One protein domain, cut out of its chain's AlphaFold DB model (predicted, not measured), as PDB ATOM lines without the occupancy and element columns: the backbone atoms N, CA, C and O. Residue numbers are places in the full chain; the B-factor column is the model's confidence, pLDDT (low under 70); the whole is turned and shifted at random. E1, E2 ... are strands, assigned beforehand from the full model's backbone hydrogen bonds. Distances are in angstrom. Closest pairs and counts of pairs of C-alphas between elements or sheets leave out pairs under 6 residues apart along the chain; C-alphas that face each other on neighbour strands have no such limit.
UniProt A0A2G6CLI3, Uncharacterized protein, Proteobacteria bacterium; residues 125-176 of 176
ATOM      1  N   CYS A 125      38.749 -11.883 -15.553       88.44
ATOM      2  CA  CYS A 125      39.859 -12.739 -15.138       88.44
ATOM      3  C   CYS A 125      41.051 -11.894 -14.668       88.44
ATOM      4  O   CYS A 125      41.177 -10.716 -15.008       88.44
ATOM      5  N   ILE A 126      41.951 -12.504 -13.893       90.25
ATOM      6  CA  ILE A 126      43.236 -11.885 -13.537       90.25
ATOM      7  C   ILE A 126      44.091 -11.630 -14.791       90.25
ATOM      8  O   ILE A 126      43.934 -12.296 -15.815       90.25
ATOM      9  N   LYS A 127      45.033 -10.681 -14.717       88.00
ATOM     10  CA  LYS A 127      45.911 -10.339 -15.849       88.00
ATOM     11  C   LYS A 127      46.660 -11.580 -16.363       88.00
ATOM     12  O   LYS A 127      47.260 -12.309 -15.577       88.00
ATOM     13  N   GLY A 128      46.638 -11.796 -17.681       85.19
ATOM     14  CA  GLY A 128      47.233 -12.974 -18.329       85.19
ATOM     15  C   GLY A 128      46.296 -14.183 -18.453       85.19
ATOM     16  O   GLY A 128      46.699 -15.206 -19.010       85.19
ATOM     17  N   TYR A 129      45.058 -14.069 -17.964       89.25
ATOM     18  CA  TYR A 129      44.022 -15.093 -18.060       89.25
ATOM     19  C   TYR A 129      42.788 -14.548 -18.768       89.25
ATOM     20  O   TYR A 129      42.488 -13.358 -18.688       89.25
ATOM     21  N   VAL A 130      42.056 -15.436 -19.430       87.94
ATOM     22  CA  VAL A 130      40.826 -15.116 -20.159       87.94
ATOM     23  C   VAL A 130      39.788 -16.210 -19.969       87.94
ATOM     24  O   VAL A 130      40.159 -17.376 -19.806       87.94
ATOM     25  N   PRO A 131      38.492 -15.866 -19.958       84.38
ATOM     26  CA  PRO A 131      37.458 -16.871 -19.816       84.38
ATOM     27  C   PRO A 131      37.377 -17.707 -21.088       84.38
ATOM     28  O   PRO A 131      37.391 -17.171 -22.200       84.38
ATOM     29  N   THR A 132      37.279 -19.025 -20.935       75.31
ATOM     30  CA  THR A 132      36.968 -19.891 -22.074       75.31
ATOM     31  C   THR A 132      35.574 -19.577 -22.599       75.31
ATOM     32  O   THR A 132      34.691 -19.153 -21.849       75.31
ATOM     33  N   ARG A 133      35.368 -19.771 -23.902       71.56
ATOM     34  CA  ARG A 133      34.078 -19.544 -24.545       71.56
ATOM     35  C   ARG A 133      33.672 -20.773 -25.340       71.56
ATOM     36  O   ARG A 133      34.430 -21.220 -26.194       71.56
ATOM     37  N   ASP A 134      32.467 -21.253 -25.074       62.16
ATOM     38  CA  ASP A 134      31.804 -22.300 -25.847       62.16
ATOM     39  C   ASP A 134      30.424 -21.772 -26.267       62.16
ATOM     40  O   ASP A 134      29.527 -21.581 -25.441       62.16
ATOM     41  N   GLY A 135      30.305 -21.374 -27.537       70.12
ATOM     42  CA  GLY A 135      29.127 -20.685 -28.068       70.12
ATOM     43  C   GLY A 135      28.816 -19.358 -27.353       70.12
ATOM     44  O   GLY A 135      29.515 -18.346 -27.521       70.12
ATOM     45  N   SER A 136      27.719 -19.340 -26.592       60.94
ATOM     46  CA  SER A 136      27.248 -18.205 -25.780       60.94
ATOM     47  C   SER A 136      27.640 -18.302 -24.299       60.94
ATOM     48  O   SER A 136      27.404 -17.358 -23.543       60.94
ATOM     49  N   CYS A 137      28.259 -19.408 -23.882       55.38
ATOM     50  CA  CYS A 137      28.635 -19.664 -22.498       55.38
ATOM     51  C   CYS A 137      30.095 -19.278 -22.237       55.38
ATOM     52  O   CYS A 137      30.975 -19.505 -23.070       55.38
ATOM     53  N   TYR A 138      30.347 -18.729 -21.048       79.38
ATOM     54  CA  TYR A 138      31.699 -18.528 -20.528       79.38
ATOM     55  C   TYR A 138      32.035 -19.634 -19.533       79.38
ATOM     56  O   TYR A 138      31.229 -19.935 -18.650       79.38
ATOM     57  N   GLY A 139      33.217 -20.220 -19.682       73.19
ATOM     58  CA  GLY A 139      33.778 -21.210 -18.773       73.19
ATOM     59  C   GLY A 139      34.872 -20.622 -17.870       73.19
ATOM     60  O   GLY A 139      34.921 -19.406 -17.662       73.19
ATOM     61  N   PRO A 140      35.740 -21.469 -17.283       81.50
ATOM     62  CA  PRO A 140      36.775 -21.022 -16.356       81.50
ATOM     63  C   PRO A 140      37.810 -20.105 -17.022       81.50
ATOM     64  O   PRO A 140      38.059 -20.174 -18.225       81.50
ATOM     65  N   CYS A 141      38.460 -19.271 -16.208       87.94
ATOM     66  CA  CYS A 141      39.620 -18.499 -16.638       87.94
ATOM     67  C   CYS A 141      40.801 -19.437 -16.918       87.94
ATOM     68  O   CYS A 141      41.236 -20.175 -16.033       87.94
ATOM     69  N   VAL A 142      41.354 -19.368 -18.126       86.50
ATOM     70  CA  VAL A 142      42.551 -20.113 -18.539       86.50
ATOM     71  C   VAL A 142      43.668 -19.148 -18.942       86.50
ATOM     72  O   VAL A 142      43.377 -18.008 -19.313       86.50
ATOM     73  N   PRO A 143      44.948 -19.556 -18.875       88.31
ATOM     74  CA  PRO A 143      46.048 -18.706 -19.321       88.31
ATOM     75  C   PRO A 143      45.915 -18.386 -20.813       88.31
ATOM     76  O   PRO A 143      45.658 -19.291 -21.608       88.31
ATOM     77  N   ILE A 144      46.169 -17.138 -21.218       87.00
ATOM     78  CA  ILE A 144      46.071 -16.709 -22.632       87.00
ATOM     79  C   ILE A 144      46.960 -17.567 -23.549       87.00
ATOM     80  O   ILE A 144      46.607 -17.847 -24.690       87.00
ATOM     81  N   THR A 145      48.080 -18.072 -23.032       80.25
ATOM     82  CA  THR A 145      49.012 -18.949 -23.760       80.25
ATOM     83  C   THR A 145      48.444 -20.322 -24.129       80.25
ATOM     84  O   THR A 145      49.013 -21.044 -24.952       80.25
ATOM     85  N   THR A 146      47.314 -20.701 -23.529       82.19
ATOM     86  CA  THR A 146      46.596 -21.935 -23.859       82.19
ATOM     87  C   THR A 146      45.593 -21.746 -24.993       82.19
ATOM     88  O   THR A 146      45.182 -22.744 -25.584       82.19
ATOM     89  N   CYS A 147      45.249 -20.500 -25.345       80.81
ATOM     90  CA  CYS A 147      44.348 -20.198 -26.450       80.81
ATOM     91  C   CYS A 147      44.992 -20.584 -27.784       80.81
ATOM     92  O   CYS A 147      46.072 -20.099 -28.137       80.81
ATOM     93  N   SER A 148      44.312 -21.458 -28.522       83.69
ATOM     94  CA  SER A 148      44.666 -21.818 -29.890       83.69
ATOM     95  C   SER A 148      44.215 -20.735 -30.865       83.69
ATOM     96  O   SER A 148      43.110 -20.209 -30.747       83.69
ATOM     97  N   CYS A 149      45.053 -20.433 -31.845       84.44
ATOM     98  CA  CYS A 149      44.778 -19.464 -32.897       84.44
ATOM     99  C   CYS A 149      45.257 -20.015 -34.244       84.44
ATOM    100  O   CYS A 149      46.108 -20.906 -34.303       84.44
ATOM    101  N   THR A 150      44.692 -19.518 -35.339       81.19
ATOM    102  CA  THR A 150      45.099 -19.932 -36.680       81.19
ATOM    103  C   THR A 150      46.408 -19.228 -37.030       81.19
ATOM    104  O   THR A 150      46.449 -17.995 -36.987       81.19
ATOM    105  N   PRO A 151      47.479 -19.944 -37.413       74.12
ATOM    106  CA  PRO A 151      48.655 -19.286 -37.966       74.12
ATOM    107  C   PRO A 151      48.229 -18.508 -39.224       74.12
ATOM    108  O   PRO A 151      47.704 -19.098 -40.166       74.12
ATOM    109  N   ASN A 152      48.427 -17.183 -39.213       72.38
ATOM    110  CA  ASN A 152      47.926 -16.197 -40.197       72.38
ATOM    111  C   ASN A 152      46.446 -15.779 -40.069       72.38
ATOM    112  O   ASN A 152      45.897 -15.179 -40.992       72.38
ATOM    113  N   GLY A 153      45.795 -16.059 -38.941       72.12
ATOM    114  CA  GLY A 153      44.476 -15.511 -38.629       72.12
ATOM    115  C   GLY A 153      44.497 -13.991 -38.389       72.12
ATOM    116  O   GLY A 153      45.569 -13.396 -38.235       72.12
ATOM    117  N   PRO A 154      43.321 -13.337 -38.339       74.69
ATOM    118  CA  PRO A 154      43.230 -11.935 -37.947       74.69
ATOM    119  C   PRO A 154      43.868 -11.711 -36.570       74.69
ATOM    120  O   PRO A 154      43.778 -12.557 -35.677       74.69
ATOM    121  N   LYS A 155      44.505 -10.547 -36.384       65.19
ATOM    122  CA  LYS A 155      45.195 -10.195 -35.129       65.19
ATOM    123  C   LYS A 155      44.256 -10.206 -33.912       65.19
ATOM    124  O   LYS A 155      44.726 -10.368 -32.795       65.19
ATOM    125  N   GLU A 156      42.946 -10.102 -34.137       72.25
ATOM    126  CA  GLU A 156      41.903 -10.107 -33.103       72.25
ATOM    127  C   GLU A 156      41.549 -11.508 -32.577       72.25
ATOM    128  O   GLU A 156      40.654 -11.645 -31.746       72.25
ATOM    129  N   GLN A 157      42.221 -12.571 -33.037       78.81
ATOM    130  CA  GLN A 157      41.993 -13.916 -32.496       78.81
ATOM    131  C   GLN A 157      42.470 -14.065 -31.047       78.81
ATOM    132  O   GLN A 157      41.952 -14.913 -30.321       78.81
ATOM    133  N   CYS A 158      43.441 -13.253 -30.619       82.00
ATOM    134  CA  CYS A 158      43.848 -13.211 -29.224       82.00
ATOM    135  C   CYS A 158      42.993 -12.173 -28.472       82.00
ATOM    136  O   CYS A 158      42.898 -11.027 -28.906       82.00
ATOM    137  N   PRO A 159      42.372 -12.550 -27.340       78.12
ATOM    138  CA  PRO A 159      41.445 -11.688 -26.599       78.12
ATOM    139  C   PRO A 159      42.091 -10.449 -25.960       78.12
ATOM    140  O   PRO A 159      41.379  -9.537 -25.552       78.12
ATOM    141  N   ASP A 160      43.420 -10.411 -25.862       80.50
ATOM    142  CA  ASP A 160      44.177  -9.285 -25.320       80.50
ATOM    143  C   ASP A 160      45.094  -8.705 -26.416       80.50
ATOM    144  O   ASP A 160      45.845  -9.466 -27.036       80.50
ATOM    145  N   PRO A 161      45.074  -7.377 -26.656       80.88
ATOM    146  CA  PRO A 161      45.847  -6.737 -27.726       80.88
ATOM    147  C   PRO A 161      47.367  -6.780 -27.504       80.88
ATOM    148  O   PRO A 161      48.130  -6.472 -28.417       80.88
ATOM    149  N   THR A 162      47.826  -7.140 -26.304       84.38
ATOM    150  CA  THR A 162      49.253  -7.323 -25.995       84.38
ATOM    151  C   THR A 162      49.785  -8.702 -26.406       84.38
ATOM    152  O   THR A 162      50.993  -8.947 -26.318       84.38
ATOM    153  N   TYR A 163      48.909  -9.594 -26.885       82.50
ATOM    154  CA  TYR A 163      49.247 -10.935 -27.356       82.50
ATOM    155  C   TYR A 163      49.001 -11.062 -28.863       82.50
ATOM    156  O   TYR A 163      48.029 -10.538 -29.402       82.50
ATOM    157  N   VAL A 164      49.868 -11.806 -29.548       85.81
ATOM    158  CA  VAL A 164      49.728 -12.153 -30.971       85.81
ATOM    159  C   VAL A 164      49.689 -13.656 -31.158       85.81
ATOM    160  O   VAL A 164      50.257 -14.417 -30.371       85.81
ATOM    161  N   CYS A 165      49.023 -14.086 -32.228       84.06
ATOM    162  CA  CYS A 165      49.074 -15.472 -32.649       84.06
ATOM    163  C   CYS A 165      50.462 -15.795 -33.214       84.06
ATOM    164  O   CYS A 165      50.873 -15.228 -34.227       84.06
ATOM    165  N   HIS A 166      51.183 -16.708 -32.566       84.38
ATOM    166  CA  HIS A 166      52.466 -17.212 -33.057       84.38
ATOM    167  C   HIS A 166      52.261 -18.338 -34.075       84.38
ATOM    168  O   HIS A 166      51.211 -18.982 -34.109       84.38
ATOM    169  N   THR A 167      53.292 -18.648 -34.867       81.50
ATOM    170  CA  THR A 167      53.256 -19.704 -35.904       81.50
ATOM    171  C   THR A 167      52.911 -21.091 -35.344       81.50
ATOM    172  O   THR A 167      52.403 -21.939 -36.067       81.50
ATOM    173  N   ALA A 168      53.124 -21.308 -34.042       82.75
ATOM    174  CA  ALA A 168      52.727 -22.518 -33.321       82.75
ATOM    175  C   ALA A 168      51.207 -22.628 -33.063       82.75
ATOM    176  O   ALA A 168      50.773 -23.552 -32.375       82.75
ATOM    177  N   GLY A 169      50.406 -21.678 -33.557       82.19
ATOM    178  CA  GLY A 169      48.957 -21.649 -33.374       82.19
ATOM    179  C   GLY A 169      48.539 -21.376 -31.931       82.19
ATOM    180  O   GLY A 169      47.525 -21.896 -31.471       82.19
ATOM    181  N   ARG A 170      49.340 -20.603 -31.188       84.56
ATOM    182  CA  ARG A 170      49.061 -20.209 -29.800       84.56
ATOM    183  C   ARG A 170      49.267 -18.715 -29.608       84.56
ATOM    184  O   ARG A 170      50.201 -18.141 -30.173       84.56
ATOM    185  N   CYS A 171      48.420 -18.104 -28.785       83.62
ATOM    186  CA  CYS A 171      48.611 -16.721 -28.365       83.62
ATOM    187  C   CYS A 171      49.845 -16.613 -27.459       83.62
ATOM    188  O   CYS A 171      50.044 -17.414 -26.549       83.62
ATOM    189  N   GLY A 172      50.686 -15.615 -27.695       85.31
ATOM    190  CA  GLY A 172      51.873 -15.340 -26.888       85.31
ATOM    191  C   GLY A 172      52.156 -13.843 -26.853       85.31
ATOM    192  O   GLY A 172      51.617 -13.116 -27.688       85.31
ATOM    193  N   PRO A 173      52.958 -13.361 -25.891       85.56
ATOM    194  CA  PRO A 173      53.269 -11.941 -25.791       85.56
ATOM    195  C   PRO A 173      53.922 -11.438 -27.085       85.56
ATOM    196  O   PRO A 173      54.637 -12.195 -27.755       85.56
ATOM    197  N   LEU A 174      53.684 -10.167 -27.431       83.25
ATOM    198  CA  LEU A 174      54.518  -9.476 -28.415       83.25
ATOM    199  C   LEU A 174      55.965  -9.555 -27.915       83.25
ATOM    200  O   LEU A 174      56.252  -9.106 -26.804       83.25
ATOM    201  N   ALA A 175      56.859 -10.168 -28.690       76.25
ATOM    202  CA  ALA A 175      58.280 -10.085 -28.378       76.25
ATOM    203  C   ALA A 175      58.684  -8.593 -28.331       76.25
ATOM    204  O   ALA A 175      58.177  -7.830 -29.162       76.25
ATOM    205  N   PRO A 176      59.503  -8.174 -27.349       57.31
ATOM    206  CA  PRO A 176      59.989  -6.800 -27.263       57.31
ATOM    207  C   PRO A 176      60.859  -6.414 -28.464       57.31
ATOM    208  O   PRO A 176      61.522  -7.313 -29.035       57.31
TER     209      PRO A 176
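This is residues 125 to 176 of the 176 residues of an uncharacterized protein of Proteobacteria bacterium (UniProt A0A2G6CLI3). Two small two-stranded hairpins, E1 with E2 and E3 with E4, stand apart toward opposite ends of the longest axis. The long loop of residues 144 to 162 joins them and folds back beside the second hairpin, giving a strand lobe and a lobe of hairpin and loop. The printed part has 52 residues, with no named helix and four named strands in the order E1, E2, E3, E4, in two antiparallel sheets. The class is all strand, though 21 of the 52 residues are in named elements, under half; the whole is compact, with a radius of gyration of the C-alphas of 10.8 A and spans of 30 by 22 by 16 A.

Find C-alpha 129 at (44.022, -15.093, -18.060); from there E1 runs 16.2 A to residue 134. E2, residues 137 to 143, runs 17.7 A. Further on, E3 is residues 163 to 166, 9.1 A, and E4 is residues 170 to 173, 10.1 A, ending at C-alpha 173 at (53.269, -11.941, -25.791).

Look first at the hairpin of E1 and E2, antiparallel at 146 degrees between directions. C-alphas 131 and 141 face each other at 4.2 A, and N 139 and O 132 are within hydrogen-bond range at 2.8 A. In the hairpin of E3 and E4, antiparallel at 133 degrees, C-alphas 163 and 173 face each other at 4.4 A, and N 164 and O 172 are within range at 2.9 A. E1 and E2 are each apart from E3 and E4.

The two C-alphas farthest apart, those of Ser 136 and Pro 176, are 34.7 A apart. The printed part has no cut and ends at residue 176, the chain's last. The link from E2 to E3 is long, 19 residues; the other two are tight. Mean pLDDT of the printed part is 79.6, and residues 134, 136 to 137, 155 and 176 are under 70.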